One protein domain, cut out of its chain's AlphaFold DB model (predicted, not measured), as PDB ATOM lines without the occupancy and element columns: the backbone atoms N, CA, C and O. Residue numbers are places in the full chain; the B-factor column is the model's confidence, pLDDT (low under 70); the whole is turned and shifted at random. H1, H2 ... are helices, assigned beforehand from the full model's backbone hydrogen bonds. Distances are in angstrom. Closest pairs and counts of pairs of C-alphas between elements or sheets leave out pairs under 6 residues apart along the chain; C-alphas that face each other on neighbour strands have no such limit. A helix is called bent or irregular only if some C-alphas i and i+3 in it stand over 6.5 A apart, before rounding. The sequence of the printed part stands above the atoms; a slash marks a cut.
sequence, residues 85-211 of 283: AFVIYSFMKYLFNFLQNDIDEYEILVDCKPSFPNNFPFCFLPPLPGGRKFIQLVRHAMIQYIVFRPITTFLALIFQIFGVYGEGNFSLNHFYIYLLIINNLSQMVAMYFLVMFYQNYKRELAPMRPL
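What this domain is: This is residues 85 to 211 of the 283 residues of the protein "Proteasome subunit beta type-3-like protein" of Euroglyphus maynei (UniProt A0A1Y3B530). A long helical hairpin, H3 and H4, makes the length of this elongated model, and H1 packs with its first half beside the middle of H3 as the third helix of a loose bundle. Short H2 makes a corner with the beginning of H3, about perpendicular to it, and a small irregular H5 follows H4 by a tight link without touching any helix. The 127 printed residues hold five named helices, H1 to H5 in chain order, and no named strand: all helix. The whole is loose, with a radius of gyration of the C-alphas of 18.1 A, and spans 56 by 29 by 24 A.

How they stand to each other: H1, residues 85 to 101, touches H3, residues 131 to 161, with residues 85 to 92 alone; the closest C-alphas, of Ala 85 and Ile 146, are 5.5 A apart, at a shallow tilt of 17 degrees, opposite ways. H2, residues 106 to 111, touches the hub H3 at residues 131 to 132 alone, about perpendicular at 85 degrees, the C-alphas of Val 110 and Gly 131 coming closest at 4.5 A. H4, residues 175 to 200, forms a hairpin with H3, at 19 degrees, closest at the C-alphas of Met 142 and Ala 190, 5.5 A. H1, H3 and H4 are an up and down bundle, each running against the one before. H1, H2 and H4 have every O i to N i+4 pair within hydrogen-bond range; H3 has 26 of 27, and H5, residues 206 to 211, 0 of 2, with 1 of 3 O i to N i+3 pairs.

Where its parts are: H1 begins at C-alpha 85 (4.505, -13.281, 38.513) and is 24.4 A long; H2 is 8.6 A. H3 is 46.2 A, neither bent nor irregular, but only just: C-alphas 147 and 150 are 6.0 A apart. H4 is 38.0 A. H5, 10.6 A, is irregular, with C-alphas 207 and 210 8.8 A apart, and ends at C-alpha 211 (3.559, -6.835, 53.478).

The domain as a whole: The C-alphas farthest apart, of Asp 104 and Gly 163, are 56.3 A apart. The printed part has no cut. The links H2 to H3, 19 residues, and H3 to H4, 13 residues, are long. Mean pLDDT of the printed part is 78.2, under 70 at residues 114 to 127, 165 to 174 and 208 to 211.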
ATOM      1  N   ALA A  85       4.285 -11.899  38.103       88.25
ATOM      2  CA  ALA A  85       4.505 -13.281  38.513       88.25
ATOM      3  C   ALA A  85       5.792 -13.431  39.343       88.25
ATOM      4  O   ALA A  85       5.802 -14.090  40.391       88.25
ATOM      5  N   PHE A  86       6.864 -12.746  38.939       88.94
ATOM      6  CA  PHE A  86       8.125 -12.726  39.681       88.94
ATOM      7  C   PHE A  86       8.003 -12.111  41.083       88.94
ATOM      8  O   PHE A  86       8.597 -12.618  42.044       88.94
ATOM      9  N   VAL A  87       7.207 -11.052  41.234       88.06
ATOM     10  CA  VAL A  87       6.934 -10.403  42.526       88.06
ATOM     11  C   VAL A  87       6.189 -11.350  43.464       88.06
ATOM     12  O   VAL A  87       6.556 -11.465  44.634       88.06
ATOM     13  N   ILE A  88       5.179 -12.065  42.960       87.38
ATOM     14  CA  ILE A  88       4.399 -13.038  43.744       87.38
ATOM     15  C   ILE A  88       5.305 -14.168  44.258       87.38
ATOM     16  O   ILE A  88       5.273 -14.516  45.441       87.38
ATOM     17  N   TYR A  89       6.185 -14.691  43.404       89.75
ATOM     18  CA  TYR A  89       7.179 -15.682  43.810       89.75
ATOM     19  C   TYR A  89       8.186 -15.139  44.830       89.75
ATOM     20  O   TYR A  89       8.489 -15.807  45.823       89.75
ATOM     21  N   SER A  90       8.700 -13.927  44.608       89.50
ATOM     22  CA  SER A  90       9.638 -13.277  45.527       89.50
ATOM     23  C   SER A  90       9.014 -13.084  46.905       89.50
ATOM     24  O   SER A  90       9.675 -13.328  47.910       89.50
ATOM     25  N   PHE A  91       7.726 -12.740  46.957       87.62
ATOM     26  CA  PHE A  91       6.972 -12.645  48.200       87.62
ATOM     27  C   PHE A  91       6.799 -14.005  48.890       87.62
ATOM     28  O   PHE A  91       7.028 -14.121  50.090       87.62
ATOM     29  N   MET A  92       6.483 -15.069  48.151       88.12
ATOM     30  CA  MET A  92       6.425 -16.410  48.740       88.12
ATOM     31  C   MET A  92       7.784 -16.838  49.314       88.12
ATOM     32  O   MET A  92       7.873 -17.327  50.439       88.12
ATOM     33  N   LYS A  93       8.872 -16.618  48.568       89.19
ATOM     34  CA  LYS A  93      10.232 -16.893  49.049       89.19
ATOM     35  C   LYS A  93      10.605 -16.047  50.258       89.19
ATOM     36  O   LYS A  93      11.311 -16.548  51.127       89.19
ATOM     37  N   TYR A  94      10.140 -14.808  50.325       89.25
ATOM     38  CA  TYR A  94      10.300 -13.964  51.500       89.25
ATOM     39  C   TYR A  94       9.647 -14.600  52.733       89.25
ATOM     40  O   TYR A  94      10.324 -14.783  53.741       89.25
ATOM     41  N   LEU A  95       8.380 -15.022  52.627       88.44
ATOM     42  CA  LEU A  95       7.672 -15.674  53.733       88.44
ATOM     43  C   LEU A  95       8.345 -16.984  54.170       88.44
ATOM     44  O   LEU A  95       8.490 -17.222  55.366       88.44
ATOM     45  N   PHE A  96       8.798 -17.806  53.217       88.50
ATOM     46  CA  PHE A  96       9.526 -19.038  53.526       88.50
ATOM     47  C   PHE A  96      10.852 -18.780  54.238       88.50
ATOM     48  O   PHE A  96      11.148 -19.446  55.224       88.50
ATOM     49  N   ASN A  97      11.650 -17.823  53.757       89.00
ATOM     50  CA  ASN A  97      12.937 -17.522  54.383       89.00
ATOM     51  C   ASN A  97      12.765 -16.929  55.779       89.00
ATOM     52  O   ASN A  97      13.586 -17.218  56.641       89.00
ATOM     53  N   PHE A  98      11.724 -16.131  56.011       87.38
ATOM     54  CA  PHE A  98      11.418 -15.674  57.361       87.38
ATOM     55  C   PHE A  98      11.078 -16.853  58.269       87.38
ATOM     56  O   PHE A  98      11.690 -17.023  59.315       87.38
ATOM     57  N   LEU A  99      10.158 -17.720  57.838       87.38
ATOM     58  CA  LEU A  99       9.725 -18.852  58.652       87.38
ATOM     59  C   LEU A  99      10.867 -19.839  58.945       87.38
ATOM     60  O   LEU A  99      10.871 -20.454  59.998       87.38
ATOM     61  N   GLN A 100      11.829 -19.983  58.029       86.88
ATOM     62  CA  GLN A 100      12.966 -20.890  58.190       86.88
ATOM     63  C   GLN A 100      14.102 -20.319  59.056       86.88
ATOM     64  O   GLN A 100      14.791 -21.096  59.705       86.88
ATOM     65  N   ASN A 101      14.350 -19.005  59.020       84.94
ATOM     66  CA  ASN A 101      15.514 -18.402  59.690       84.94
ATOM     67  C   ASN A 101      15.164 -17.653  60.981       84.94
ATOM     68  O   ASN A 101      16.043 -17.464  61.810       84.94
ATOM     69  N   ASP A 102      13.926 -17.173  61.133       83.50
ATOM     70  CA  ASP A 102      13.497 -16.411  62.313       83.50
ATOM     71  C   ASP A 102      12.721 -17.272  63.331       83.50
ATOM     72  O   ASP A 102      12.396 -16.779  64.409       83.50
ATOM     73  N   ILE A 103      12.429 -18.542  63.011       82.88
ATOM     74  CA  ILE A 103      11.784 -19.510  63.913       82.88
ATOM     75  C   ILE A 103      12.731 -20.697  64.136       82.88
ATOM     76  O   ILE A 103      12.906 -21.523  63.239       82.88
ATOM     77  N   ASP A 104      13.299 -20.806  65.339       76.94
ATOM     78  CA  ASP A 104      14.278 -21.849  65.696       76.94
ATOM     79  C   ASP A 104      13.696 -23.276  65.593       76.94
ATOM     80  O   ASP A 104      14.380 -24.212  65.184       76.94
ATOM     81  N   GLU A 105      12.400 -23.440  65.880       82.19
ATOM     82  CA  GLU A 105      11.675 -24.720  65.825       82.19
ATOM     83  C   GLU A 105      10.815 -24.873  64.556       82.19
ATOM     84  O   GLU A 105       9.738 -25.474  64.578       82.19
ATOM     85  N   TYR A 106      11.272 -24.327  63.423       83.62
ATOM     86  CA  TYR A 106      10.564 -24.402  62.138       83.62
ATOM     87  C   TYR A 106      10.077 -25.821  61.800       83.62
ATOM     88  O   TYR A 106       8.940 -26.010  61.369       83.62
ATOM     89  N   GLU A 107      10.927 -26.827  62.001       80.94
ATOM     90  CA  GLU A 107      10.610 -28.214  61.664       80.94
ATOM     91  C   GLU A 107       9.442 -28.763  62.486       80.94
ATOM     92  O   GLU A 107       8.500 -29.323  61.926       80.94
ATOM     93  N   ILE A 108       9.461 -28.516  63.797       79.56
ATOM     94  CA  ILE A 108       8.421 -28.947  64.735       79.56
ATOM     95  C   ILE A 108       7.123 -28.192  64.443       79.56
ATOM     96  O   ILE A 108       6.059 -28.797  64.349       79.56
ATOM     97  N   LEU A 109       7.200 -26.880  64.207       82.50
ATOM     98  CA  LEU A 109       6.047 -26.053  63.848       82.50
ATOM     99  C   LEU A 109       5.345 -26.566  62.584       82.50
ATOM    100  O   LEU A 109       4.114 -26.559  62.504       82.50
ATOM    101  N   VAL A 110       6.123 -26.965  61.576       81.75
ATOM    102  CA  VAL A 110       5.592 -27.517  60.333       81.75
ATOM    103  C   VAL A 110       4.983 -28.889  60.596       81.75
ATOM    104  O   VAL A 110       3.824 -29.101  60.246       81.75
ATOM    105  N   ASP A 111       5.705 -29.796  61.245       78.94
ATOM    106  CA  ASP A 111       5.260 -31.178  61.448       78.94
ATOM    107  C   ASP A 111       4.048 -31.282  62.398       78.94
ATOM    108  O   ASP A 111       3.172 -32.122  62.194       78.94
ATOM    109  N   CYS A 112       3.915 -30.371  63.367       76.00
ATOM    110  CA  CYS A 112       2.770 -30.295  64.279       76.00
ATOM    111  C   CYS A 112       1.548 -29.567  63.694       76.00
ATOM    112  O   CYS A 112       0.513 -29.471  64.363       76.00
ATOM    113  N   LYS A 113       1.628 -29.018  62.474       78.44
ATOM    114  CA  LYS A 113       0.520 -28.251  61.899       78.44
ATOM    115  C   LYS A 113      -0.567 -29.193  61.348       78.44
ATOM    116  O   LYS A 113      -0.285 -29.943  60.409       78.44
ATOM    117  N   PRO A 114      -1.810 -29.145  61.871       69.81
ATOM    118  CA  PRO A 114      -2.876 -30.039  61.422       69.81
ATOM    119  C   PRO A 114      -3.294 -29.740  59.978       69.81
ATOM    120  O   PRO A 114      -3.078 -28.641  59.471       69.81
ATOM    121  N   SER A 115      -3.911 -30.714  59.308       68.75
ATOM    122  CA  SER A 115      -4.543 -30.494  58.002       68.75
ATOM    123  C   SER A 115      -5.718 -29.523  58.140       68.75
ATOM    124  O   SER A 115      -6.486 -29.609  59.101       68.75
ATOM    125  N   PHE A 116      -5.875 -28.620  57.174       67.06
ATOM    126  CA  PHE A 116      -6.924 -27.600  57.198       67.06
ATOM    127  C   PHE A 116      -7.956 -27.846  56.094       67.06
ATOM    128  O   PHE A 116      -7.579 -28.242  54.984       67.06
ATOM    129  N   PRO A 117      -9.249 -27.595  56.362       60.88
ATOM    130  CA  PRO A 117     -10.253 -27.555  55.311       60.88
ATOM    131  C   PRO A 117      -9.974 -26.387  54.354       60.88
ATOM    132  O   PRO A 117      -9.431 -25.352  54.746       60.88
ATOM    133  N   ASN A 118     -10.346 -26.559  53.086       62.94
ATOM    134  CA  ASN A 118     -10.182 -25.526  52.068       62.94
ATOM    135  C   ASN A 118     -11.155 -24.371  52.307       62.94
ATOM    136  O   ASN A 118     -12.368 -24.576  52.367       62.94
ATOM    137  N   ASN A 119     -10.626 -23.149  52.410       61.31
ATOM    138  CA  ASN A 119     -11.444 -21.941  52.442       61.31
ATOM    139  C   ASN A 119     -12.015 -21.646  51.036       61.31
ATOM    140  O   ASN A 119     -11.463 -22.057  50.014       61.31
ATOM    141  N   PHE A 120     -13.136 -20.922  50.972       46.22
ATOM    142  CA  PHE A 120     -13.747 -20.447  49.717       46.22
ATOM    143  C   PHE A 120     -12.702 -19.694  48.862       46.22
ATOM    144  O   PHE A 120     -11.987 -18.870  49.443       46.22
ATOM    145  N   PRO A 121     -12.545 -19.926  47.533       55.22
ATOM    146  CA  PRO A 121     -13.478 -20.500  46.541       55.22
ATOM    147  C   PRO A 121     -13.261 -21.979  46.138       55.22
ATOM    148  O   PRO A 121     -14.014 -22.496  45.319       55.22
ATOM    149  N   PHE A 122     -12.268 -22.683  46.689       56.50
ATOM    150  CA  PHE A 122     -11.934 -24.070  46.311       56.50
ATOM    151  C   PHE A 122     -12.408 -25.103  47.351       56.50
ATOM    152  O   PHE A 122     -11.722 -26.078  47.659       56.50
ATOM    153  N   CYS A 123     -13.616 -24.912  47.886       54.38
ATOM    154  CA  CYS A 123     -14.222 -25.775  48.907       54.38
ATOM    155  C   CYS A 123     -14.447 -27.238  48.463       54.38
ATOM    156  O   CYS A 123     -14.615 -28.103  49.316       54.38
ATOM    157  N   PHE A 124     -14.411 -27.524  47.157       50.28
ATOM    158  CA  PHE A 124     -14.594 -28.868  46.588       50.28
ATOM    159  C   PHE A 124     -13.304 -29.695  46.474       50.28
ATOM    160  O   PHE A 124     -13.364 -30.866  46.105       50.28
ATOM    161  N   LEU A 125     -12.133 -29.110  46.750       58.12
ATOM    162  CA  LEU A 125     -10.875 -29.857  46.696       58.12
ATOM    163  C   LEU A 125     -10.672 -30.696  47.966       58.12
ATOM    164  O   LEU A 125     -11.129 -30.292  49.039       58.12
ATOM    165  N   PRO A 126      -9.940 -31.825  47.874       58.31
ATOM    166  CA  PRO A 126      -9.556 -32.606  49.043       58.31
ATOM    167  C   PRO A 126      -8.803 -31.737  50.068       58.31
ATOM    168  O   PRO A 126      -8.120 -30.779  49.680       58.31
ATOM    169  N   PRO A 127      -8.928 -32.047  51.373       63.19
ATOM    170  CA  PRO A 127      -8.299 -31.271  52.436       63.19
ATOM    171  C   PRO A 127      -6.792 -31.185  52.199       63.19
ATOM    172  O   PRO A 127      -6.138 -32.196  51.921       63.19
ATOM    173  N   LEU A 128      -6.242 -29.973  52.288       70.94
ATOM    174  CA  LEU A 128      -4.818 -29.770  52.057       70.94
ATOM    175  C   LEU A 128      -4.030 -30.490  53.166       70.94
ATOM    176  O   LEU A 128      -4.289 -30.250  54.351       70.94
ATOM    177  N   PRO A 129      -3.078 -31.376  52.808       72.69
ATOM    178  CA  PRO A 129      -2.308 -32.116  53.796       72.69
ATOM    179  C   PRO A 129      -1.459 -31.136  54.597       72.69
ATOM    180  O   PRO A 129      -0.789 -30.303  53.997       72.69
ATOM    181  N   GLY A 130      -1.473 -31.241  55.926       75.38
ATOM    182  CA  GLY A 130      -0.622 -30.437  56.801       75.38
ATOM    183  C   GLY A 130       0.885 -30.679  56.612       75.38
ATOM    184  O   GLY A 130       1.338 -31.540  55.847       75.38
ATOM    185  N   GLY A 131       1.673 -29.884  57.330       81.12
ATOM    186  CA  GLY A 131       3.125 -30.014  57.441       81.12
ATOM    187  C   GLY A 131       3.939 -29.885  56.156       81.12
ATOM    188  O   GLY A 131       3.665 -29.040  55.302       81.12
ATOM    189  N   ARG A 132       5.015 -30.674  56.026       80.56
ATOM    190  CA  ARG A 132       6.011 -30.503  54.943       80.56
ATOM    191  C   ARG A 132       5.408 -30.689  53.550       80.56
ATOM    192  O   ARG A 132       5.836 -30.032  52.600       80.56
ATOM    193  N   LYS A 133       4.376 -31.532  53.432       82.12
ATOM    194  CA  LYS A 133       3.636 -31.750  52.181       82.12
ATOM    195  C   LYS A 133       2.906 -30.481  51.730       82.12
ATOM    196  O   LYS A 133       2.996 -30.140  50.554       82.12
ATOM    197  N   PHE A 134       2.279 -29.734  52.646       86.19
ATOM    198  CA  PHE A 134       1.679 -28.425  52.343       86.19
ATOM    199  C   PHE A 134       2.701 -27.475  51.716       86.19
ATOM    200  O   PHE A 134       2.472 -26.903  50.655       86.19
ATOM    201  N   ILE A 135       3.864 -27.342  52.358       86.00
ATOM    202  CA  ILE A 135       4.933 -26.440  51.923       86.00
ATOM    203  C   ILE A 135       5.442 -26.808  50.529       86.00
ATOM    204  O   ILE A 135       5.660 -25.930  49.688       86.00
ATOM    205  N   GLN A 136       5.597 -28.103  50.257       86.06
ATOM    206  CA  GLN A 136       5.973 -28.583  48.934       86.06
ATOM    207  C   GLN A 136       4.895 -28.271  47.894       86.06
ATOM    208  O   GLN A 136       5.247 -27.777  46.826       86.06
ATOM    209  N   LEU A 137       3.612 -28.493  48.191       86.44
ATOM    210  CA  LEU A 137       2.509 -28.171  47.278       86.44
ATOM    211  C   LEU A 137       2.461 -26.677  46.952       86.44
ATOM    212  O   LEU A 137       2.418 -26.301  45.785       86.44
ATOM    213  N   VAL A 138       2.564 -25.828  47.974       87.88
ATOM    214  CA  VAL A 138       2.613 -24.370  47.828       87.88
ATOM    215  C   VAL A 138       3.799 -23.952  46.954       87.88
ATOM    216  O   VAL A 138       3.655 -23.142  46.039       87.88
ATOM    217  N   ARG A 139       4.981 -24.535  47.182       89.12
ATOM    218  CA  ARG A 139       6.164 -24.287  46.351       89.12
ATOM    219  C   ARG A 139       5.944 -24.723  44.899       89.12
ATOM    220  O   ARG A 139       6.340 -23.982  44.003       89.12
ATOM    221  N   HIS A 140       5.340 -25.886  44.663       88.56
ATOM    222  CA  HIS A 140       5.057 -26.374  43.312       88.56
ATOM    223  C   HIS A 140       4.045 -25.483  42.592       88.56
ATOM    224  O   HIS A 140       4.327 -25.067  41.475       88.56
ATOM    225  N   ALA A 141       2.942 -25.107  43.244       88.00
ATOM    226  CA  ALA A 141       1.934 -24.216  42.668       88.00
ATOM    227  C   ALA A 141       2.533 -22.860  42.247       88.00
ATOM    228  O   ALA A 141       2.259 -22.360  41.158       88.00
ATOM    229  N   MET A 142       3.419 -22.290  43.072       90.25
ATOM    230  CA  MET A 142       4.067 -21.012  42.756       90.25
ATOM    231  C   MET A 142       5.096 -21.122  41.631       90.25
ATOM    232  O   MET A 142       5.179 -20.225  40.794       90.25
ATOM    233  N   ILE A 143       5.883 -22.202  41.594       90.56
ATOM    234  CA  ILE A 143       6.821 -22.446  40.488       90.56
ATOM    235  C   ILE A 143       6.049 -22.707  39.192       90.56
ATOM    236  O   ILE A 143       6.432 -22.190  38.149       90.56
ATOM    237  N   GLN A 144       4.940 -23.446  39.255       89.94
ATOM    238  CA  GLN A 144       4.072 -23.673  38.107       89.94
ATOM    239  C   GLN A 144       3.585 -22.342  37.536       89.94
ATOM    240  O   GLN A 144       3.793 -22.098  36.357       89.94
ATOM    241  N   TYR A 145       3.022 -21.455  38.360       89.12
ATOM    242  CA  TYR A 145       2.544 -20.146  37.905       89.12
ATOM    243  C   TYR A 145       3.651 -19.285  37.274       89.12
ATOM    244  O   TYR A 145       3.452 -18.711  36.203       89.12
ATOM    245  N   ILE A 146       4.841 -19.240  37.888       89.38
ATOM    246  CA  ILE A 146       5.956 -18.428  37.377       89.38
ATOM    247  C   ILE A 146       6.464 -18.912  36.016       89.38
ATOM    248  O   ILE A 146       6.933 -18.102  35.227       89.38
ATOM    249  N   VAL A 147       6.403 -20.222  35.761       90.56
ATOM    250  CA  VAL A 147       6.808 -20.836  34.488       90.56
ATOM    251  C   VAL A 147       5.679 -20.730  33.469       90.56
ATOM    252  O   VAL A 147       5.926 -20.504  32.289       90.56
ATOM    253  N   PHE A 148       4.433 -20.838  33.920       90.06
ATOM    254  CA  PHE A 148       3.267 -20.770  33.058       90.06
ATOM    255  C   PHE A 148       3.123 -19.397  32.399       90.06
ATOM    256  O   PHE A 148       2.822 -19.327  31.214       90.06
ATOM    257  N   ARG A 149       3.412 -18.310  33.126       86.62
ATOM    258  CA  ARG A 149       3.286 -16.941  32.603       86.62
ATOM    259  C   ARG A 149       4.155 -16.639  31.365       86.62
ATOM    260  O   ARG A 149       3.602 -16.216  30.359       86.62
ATOM    261  N   PRO A 150       5.480 -16.874  31.356       89.12
ATOM    262  CA  PRO A 150       6.285 -16.671  30.152       89.12
ATOM    263  C   PRO A 150       5.917 -17.653  29.033       89.12
ATOM    264  O   PRO A 150       6.025 -17.297  27.863       89.12
ATOM    265  N   ILE A 151       5.447 -18.864  29.361       90.62
ATOM    266  CA  ILE A 151       4.956 -19.814  28.354       90.62
ATOM    267  C   ILE A 151       3.711 -19.259  27.661       90.62
ATOM    268  O   ILE A 151       3.641 -19.289  26.435       90.62
ATOM    269  N   THR A 152       2.742 -18.723  28.404       84.69
ATOM    270  CA  THR A 152       1.537 -18.145  27.799       84.69
ATOM    271  C   THR A 152       1.823 -16.873  27.027       84.69
ATOM    272  O   THR A 152       1.237 -16.683  25.965       84.69
ATOM    273  N   THR A 153       2.773 -16.054  27.478       85.62
ATOM    274  CA  THR A 153       3.308 -14.934  26.694       85.62
ATOM    275  C   THR A 153       3.941 -15.409  25.384       85.62
ATOM    276  O   THR A 153       3.671 -14.853  24.324       85.62
ATOM    277  N   PHE A 154       4.769 -16.453  25.422       88.50
ATOM    278  CA  PHE A 154       5.412 -16.986  24.223       88.50
ATOM    279  C   PHE A 154       4.391 -17.579  23.244       88.50
ATOM    280  O   PHE A 154       4.459 -17.324  22.043       88.50
ATOM    281  N   LEU A 155       3.398 -18.304  23.763       87.69
ATOM    282  CA  LEU A 155       2.267 -18.791  22.979       87.69
ATOM    283  C   LEU A 155       1.490 -17.631  22.349       87.69
ATOM    284  O   LEU A 155       1.209 -17.684  21.156       87.69
ATOM    285  N   ALA A 156       1.200 -16.566  23.104       83.50
ATOM    286  CA  ALA A 156       0.537 -15.372  22.582       83.50
ATOM    287  C   ALA A 156       1.294 -14.777  21.382       83.50
ATOM    288  O   ALA A 156       0.691 -14.534  20.338       83.50
ATOM    289  N   LEU A 157       2.620 -14.635  21.488       83.44
ATOM    290  CA  LEU A 157       3.459 -14.143  20.391       83.44
ATOM    291  C   LEU A 157       3.412 -15.055  19.158       83.44
ATOM    292  O   LEU A 157       3.318 -14.564  18.035       83.44
ATOM    293  N   ILE A 158       3.439 -16.376  19.353       85.62
ATOM    294  CA  ILE A 158       3.323 -17.339  18.252       85.62
ATOM    295  C   ILE A 158       1.983 -17.167  17.531       85.62
ATOM    296  O   ILE A 158       1.950 -17.027  16.308       85.62
ATOM    297  N   PHE A 159       0.874 -17.137  18.272       82.56
ATOM    298  CA  PHE A 159      -0.448 -16.972  17.671       82.56
ATOM    299  C   PHE A 159      -0.610 -15.620  16.976       82.56
ATOM    300  O   PHE A 159      -1.343 -15.535  15.988       82.56
ATOM    301  N   GLN A 160       0.075 -14.581  17.466       80.50
ATOM    302  CA  GLN A 160       0.078 -13.259  16.848       80.50
ATOM    303  C   GLN A 160       0.774 -13.296  15.482       80.50
ATOM    304  O   GLN A 160       0.250 -12.746  14.517       80.50
ATOM    305  N   ILE A 161       1.897 -14.014  15.359       81.69
ATOM    306  CA  ILE A 161       2.602 -14.202  14.077       81.69
ATOM    307  C   ILE A 161       1.739 -14.979  13.075       81.69
ATOM    308  O   ILE A 161       1.716 -14.643  11.893       81.69
ATOM    309  N   PHE A 162       1.000 -15.991  13.534       82.12
ATOM    310  CA  PHE A 162       0.091 -16.757  12.677       82.12
ATOM    311  C   PHE A 162      -1.183 -15.992  12.280       82.12
ATOM    312  O   PHE A 162      -1.958 -16.495  11.470       82.12
ATOM    313  N   GLY A 163      -1.426 -14.799  12.834       73.44
ATOM    314  CA  GLY A 163      -2.625 -14.003  12.555       73.44
ATOM    315  C   GLY A 163      -3.921 -14.577  13.148       73.44
ATOM    316  O   GLY A 163      -5.000 -14.085  12.834       73.44
ATOM    317  N   VAL A 164      -3.828 -15.600  14.012       72.12
ATOM    318  CA  VAL A 164      -4.972 -16.298  14.642       72.12
ATOM    319  C   VAL A 164      -5.219 -15.817  16.083       72.12
ATOM    320  O   VAL A 164      -6.243 -16.137  16.687       72.12
ATOM    321  N   TYR A 165      -4.307 -15.020  16.656       63.94
ATOM    322  CA  TYR A 165      -4.478 -14.455  18.000       63.94
ATOM    323  C   TYR A 165      -5.676 -13.505  18.076       63.94
ATOM    324  O   TYR A 165      -6.464 -13.626  19.008       63.94
ATOM    325  N   GLY A 166      -5.860 -12.642  17.066       59.50
ATOM    326  CA  GLY A 166      -7.002 -11.732  16.966       59.50
ATOM    327  C   GLY A 166      -7.113 -10.781  18.160       59.50
ATOM    328  O   GLY A 166      -8.082 -10.864  18.913       59.50
ATOM    329  N   GLU A 167      -6.138  -9.880  18.336       55.56
ATOM    330  CA  GLU A 167      -6.161  -8.868  19.407       55.56
ATOM    331  C   GLU A 167      -7.486  -8.091  19.404       55.56
ATOM    332  O   GLU A 167      -7.860  -7.466  18.412       55.56
ATOM    333  N   GLY A 168      -8.227  -8.159  20.514       55.88
ATOM    334  CA  GLY A 168      -9.497  -7.445  20.676       55.88
ATOM    335  C   GLY A 168     -10.691  -8.005  19.888       55.88
ATOM    336  O   GLY A 168     -11.755  -7.384  19.905       55.88
ATOM    337  N   ASN A 169     -10.564  -9.162  19.221       56.38
ATOM    338  CA  ASN A 169     -11.676  -9.837  18.542       56.38
ATOM    339  C   ASN A 169     -12.232 -10.989  19.391       56.38
ATOM    340  O   ASN A 169     -11.613 -12.037  19.560       56.38
ATOM    341  N   PHE A 170     -13.451 -10.809  19.898       52.28
ATOM    342  CA  PHE A 170     -14.043 -11.677  20.924       52.28
ATOM    343  C   PHE A 170     -14.775 -12.914  20.396       52.28
ATOM    344  O   PHE A 170     -15.657 -13.457  21.061       52.28
ATOM    345  N   SER A 171     -14.456 -13.372  19.187       59.09
ATOM    346  CA  SER A 171     -15.015 -14.642  18.724       59.09
ATOM    347  C   SER A 171     -14.363 -15.778  19.508       59.09
ATOM    348  O   SER A 171     -13.140 -15.822  19.599       59.09
ATOM    349  N   LEU A 172     -15.158 -16.742  19.985       56.88
ATOM    350  CA  LEU A 172     -14.674 -17.983  20.620       56.88
ATOM    351  C   LEU A 172     -13.717 -18.799  19.727       56.88
ATOM    352  O   LEU A 172     -13.096 -19.742  20.192       56.88
ATOM    353  N   ASN A 173     -13.574 -18.425  18.455       61.47
ATOM    354  CA  ASN A 173     -12.608 -19.004  17.526       61.47
ATOM    355  C   ASN A 173     -11.184 -18.429  17.670       61.47
ATOM    356  O   ASN A 173     -10.271 -18.964  17.048       61.47
ATOM    357  N   HIS A 174     -10.975 -17.362  18.453       69.38
ATOM    358  CA  HIS A 174      -9.658 -16.745  18.645       69.38
ATOM    359  C   HIS A 174      -8.984 -17.233  19.928       69.38
ATOM    360  O   HIS A 174      -9.601 -17.349  20.989       69.38
ATOM    361  N   PHE A 175      -7.677 -17.478  19.843       75.44
ATOM    362  CA  PHE A 175      -6.900 -18.060  20.940       75.44
ATOM    363  C   PHE A 175      -6.667 -17.088  22.116       75.44
ATOM    364  O   PHE A 175      -6.360 -17.517  23.230       75.44
ATOM    365  N   TYR A 176      -6.868 -15.783  21.892       73.19
ATOM    366  CA  TYR A 176      -6.716 -14.722  22.892       73.19
ATOM    367  C   TYR A 176      -7.508 -14.980  24.184       73.19
ATOM    368  O   TYR A 176      -6.938 -14.964  25.276       73.19
ATOM    369  N   ILE A 177      -8.809 -15.279  24.070       74.69
ATOM    370  CA  ILE A 177      -9.692 -15.472  25.236       74.69
ATOM    371  C   ILE A 177      -9.260 -16.694  26.054       74.69
ATOM    372  O   ILE A 177      -9.269 -16.653  27.284       74.69
ATOM    373  N   TYR A 178      -8.834 -17.771  25.391       82.19
ATOM    374  CA  TYR A 178      -8.358 -18.968  26.080       82.19
ATOM    375  C   TYR A 178      -7.094 -18.680  26.892       82.19
ATOM    376  O   TYR A 178      -7.035 -19.041  28.066       82.19
ATOM    377  N   LEU A 179      -6.107 -17.983  26.318       80.94
ATOM    378  CA  LEU A 179      -4.902 -17.596  27.059       80.94
ATOM    379  C   LEU A 179      -5.217 -16.685  28.241       80.94
ATOM    380  O   LEU A 179      -4.655 -16.885  29.316       80.94
ATOM    381  N   LEU A 180      -6.138 -15.738  28.066       77.88
ATOM    382  CA  LEU A 180      -6.582 -14.849  29.134       77.88
ATOM    383  C   LEU A 180      -7.206 -15.635  30.297       77.88
ATOM    384  O   LEU A 180      -6.796 -15.462  31.443       77.88
ATOM    385  N   ILE A 181      -8.153 -16.537  30.017       81.00
ATOM    386  CA  ILE A 181      -8.810 -17.356  31.050       81.00
ATOM    387  C   ILE A 181      -7.790 -18.234  31.776       81.00
ATOM    388  O   ILE A 181      -7.783 -18.294  33.006       81.00
ATOM    389  N   ILE A 182      -6.906 -18.906  31.037       84.62
ATOM    390  CA  ILE A 182      -5.917 -19.802  31.640       84.62
ATOM    391  C   ILE A 182      -4.916 -19.003  32.495       84.62
ATOM    392  O   ILE A 182      -4.555 -19.443  33.589       84.62
ATOM    393  N   ASN A 183      -4.502 -17.815  32.043       83.06
ATOM    394  CA  ASN A 183      -3.616 -16.930  32.800       83.06
ATOM    395  C   ASN A 183      -4.227 -16.490  34.130       83.06
ATOM    396  O   ASN A 183      -3.556 -16.575  35.162       83.06
ATOM    397  N   ASN A 184      -5.491 -16.070  34.110       82.75
ATOM    398  CA  ASN A 184      -6.205 -15.663  35.315       82.75
ATOM    399  C   ASN A 184      -6.439 -16.848  36.259       82.75
ATOM    400  O   ASN A 184      -6.114 -16.766  37.441       82.75
ATOM    401  N   LEU A 185      -6.860 -18.009  35.742       83.19
ATOM    402  CA  LEU A 185      -7.041 -19.212  36.558       83.19
ATOM    403  C   LEU A 185      -5.732 -19.644  37.242       83.19
ATOM    404  O   LEU A 185      -5.720 -19.957  38.434       83.19
ATOM    405  N   SER A 186      -4.615 -19.628  36.510       85.38
ATOM    406  CA  SER A 186      -3.292 -19.949  37.056       85.38
ATOM    407  C   SER A 186      -2.890 -18.978  38.176       85.38
ATOM    408  O   SER A 186      -2.411 -19.401  39.233       85.38
ATOM    409  N   GLN A 187      -3.154 -17.683  37.984       85.25
ATOM    410  CA  GLN A 187      -2.883 -16.649  38.979       85.25
ATOM    411  C   GLN A 187      -3.772 -16.779  40.220       85.25
ATOM    412  O   GLN A 187      -3.270 -16.675  41.343       85.25
ATOM    413  N   MET A 188      -5.064 -17.068  40.046       82.12
ATOM    414  CA  MET A 188      -5.999 -17.317  41.142       82.12
ATOM    415  C   MET A 188      -5.539 -18.477  42.025       82.12
ATOM    416  O   MET A 188      -5.522 -18.350  43.250       82.12
ATOM    417  N   VAL A 189      -5.117 -19.592  41.419       83.50
ATOM    418  CA  VAL A 189      -4.602 -20.755  42.156       83.50
ATOM    419  C   VAL A 189      -3.343 -20.381  42.946       83.50
ATOM    420  O   VAL A 189      -3.262 -20.664  44.144       83.50
ATOM    421  N   ALA A 190      -2.384 -19.690  42.325       85.69
ATOM    422  CA  ALA A 190      -1.155 -19.252  42.990       85.69
ATOM    423  C   ALA A 190      -1.431 -18.324  44.186       85.69
ATOM    424  O   ALA A 190      -0.907 -18.524  45.288       85.69
ATOM    425  N   MET A 191      -2.303 -17.333  43.993       82.06
ATOM    426  CA  MET A 191      -2.687 -16.387  45.039       82.06
ATOM    427  C   MET A 191      -3.485 -17.064  46.157       82.06
ATOM    428  O   MET A 191      -3.282 -16.736  47.327       82.06
ATOM    429  N   TYR A 192      -4.319 -18.055  45.839       82.38
ATOM    430  CA  TYR A 192      -5.030 -18.855  46.836       82.38
ATOM    431  C   TYR A 192      -4.065 -19.603  47.766       82.38
ATOM    432  O   TYR A 192      -4.158 -19.459  48.988       82.38
ATOM    433  N   PHE A 193      -3.089 -20.337  47.218       83.75
ATOM    434  CA  PHE A 193      -2.090 -21.046  48.028       83.75
ATOM    435  C   PHE A 193      -1.252 -20.094  48.886       83.75
ATOM    436  O   PHE A 193      -0.917 -20.415  50.028       83.75
ATOM    437  N   LEU A 194      -0.949 -18.904  48.367       84.69
ATOM    438  CA  LEU A 194      -0.240 -17.871  49.109       84.69
ATOM    439  C   LEU A 194      -1.062 -17.311  50.280       84.69
ATOM    440  O   LEU A 194      -0.532 -17.152  51.381       84.69
ATOM    441  N   VAL A 195      -2.355 -17.046  50.072       80.75
ATOM    442  CA  VAL A 195      -3.262 -16.589  51.134       80.75
ATOM    443  C   VAL A 195      -3.454 -17.676  52.189       80.75
ATOM    444  O   VAL A 195      -3.358 -17.379  53.378       80.75
ATOM    445  N   MET A 196      -3.650 -18.931  51.777       80.31
ATOM    446  CA  MET A 196      -3.737 -20.075  52.690       80.31
ATOM    447  C   MET A 196      -2.469 -20.218  53.534       80.31
ATOM    448  O   MET A 196      -2.547 -20.363  54.753       80.31
ATOM    449  N   PHE A 197      -1.289 -20.105  52.914       85.12
ATOM    450  CA  PHE A 197      -0.020 -20.107  53.638       85.12
ATOM    451  C   PHE A 197       0.022 -18.979  54.678       85.12
ATOM    452  O   PHE A 197       0.276 -19.222  55.857       85.12
ATOM    453  N   TYR A 198      -0.302 -17.749  54.277       82.06
ATOM    454  CA  TYR A 198      -0.292 -16.606  55.186       82.06
ATOM    455  C   TYR A 198      -1.283 -16.757  56.351       82.06
ATOM    456  O   TYR A 198      -0.938 -16.438  57.486       82.06
ATOM    457  N   GLN A 199      -2.495 -17.261  56.105       80.31
ATOM    458  CA  GLN A 199      -3.494 -17.489  57.155       80.31
ATOM    459  C   GLN A 199      -3.018 -18.536  58.169       80.31
ATOM    460  O   GLN A 199      -3.123 -18.307  59.376       80.31
ATOM    461  N   ASN A 200      -2.421 -19.630  57.692       80.56
ATOM    462  CA  ASN A 200      -1.920 -20.710  58.540       80.56
ATOM    463  C   ASN A 200      -0.747 -20.275  59.427       80.56
ATOM    464  O   ASN A 200      -0.666 -20.687  60.589       80.56
ATOM    465  N   TYR A 201       0.130 -19.412  58.911       82.19
ATOM    466  CA  TYR A 201       1.321 -18.925  59.616       82.19
ATOM    467  C   TYR A 201       1.169 -17.494  60.159       82.19
ATOM    468  O   TYR A 201       2.143 -16.891  60.592       82.19
ATOM    469  N   LYS A 202      -0.049 -16.936  60.205       82.56
ATOM    470  CA  LYS A 202      -0.302 -15.535  60.601       82.56
ATOM    471  C   LYS A 202       0.245 -15.166  61.985       82.56
ATOM    472  O   LYS A 202       0.608 -14.011  62.196       82.56
ATOM    473  N   ARG A 203       0.254 -16.116  62.930       81.88
ATOM    474  CA  ARG A 203       0.781 -15.907  64.292       81.88
ATOM    475  C   ARG A 203       2.295 -15.713  64.270       81.88
ATOM    476  O   ARG A 203       2.768 -14.701  64.769       81.88
ATOM    477  N   GLU A 204       3.000 -16.594  63.571       82.81
ATOM    478  CA  GLU A 204       4.456 -16.532  63.399       82.81
ATOM    479  C   GLU A 204       4.885 -15.337  62.537       82.81
ATOM    480  O   GLU A 204       5.912 -14.713  62.767       82.81
ATOM    481  N   LEU A 205       4.057 -14.966  61.555       80.06
ATOM    482  CA  LEU A 205       4.295 -13.852  60.633       80.06
ATOM    483  C   LEU A 205       3.809 -12.493  61.183       80.06
ATOM    484  O   LEU A 205       3.931 -11.471  60.501       80.06
ATOM    485  N   ALA A 206       3.264 -12.446  62.406       75.94
ATOM    486  CA  ALA A 206       2.777 -11.226  63.052       75.94
ATOM    487  C   ALA A 206       3.783 -10.052  63.106       75.94
ATOM    488  O   ALA A 206       3.332  -8.914  62.930       75.94
ATOM    489  N   PRO A 207       5.104 -10.250  63.297       74.25
ATOM    490  CA  PRO A 207       6.063  -9.143  63.270       74.25
ATOM    491  C   PRO A 207       6.244  -8.500  61.879       74.25
ATOM    492  O   PRO A 207       6.705  -7.368  61.791       74.25
ATOM    493  N   MET A 208       5.821  -9.148  60.785       66.69
ATOM    494  CA  MET A 208       5.999  -8.659  59.404       66.69
ATOM    495  C   MET A 208       4.750  -8.018  58.775       66.69
ATOM    496  O   MET A 208       4.667  -7.859  57.553       66.69
ATOM    497  N   ARG A 209       3.784  -7.597  59.603       55.75
ATOM    498  CA  ARG A 209       2.481  -7.000  59.232       55.75
ATOM    499  C   ARG A 209       2.405  -6.062  58.003       55.75
ATOM    500  O   ARG A 209       1.334  -6.085  57.391       55.75
ATOM    501  N   PRO A 210       3.402  -5.241  57.604       54.91
ATOM    502  CA  PRO A 210       3.251  -4.370  56.430       54.91
ATOM    503  C   PRO A 210       2.967  -5.099  55.105       54.91
ATOM    504  O   PRO A 210       2.110  -4.656  54.342       54.91
ATOM    505  N   LEU A 211       3.616  -6.232  54.821       58.84
ATOM    506  CA  LEU A 211       3.559  -6.835  53.478       58.84
ATOM    507  C   LEU A 211       2.301  -7.679  53.230       58.84
ATOM    508  O   LEU A 211       1.834  -7.774  52.095       58.84
TER     509      LEU A 211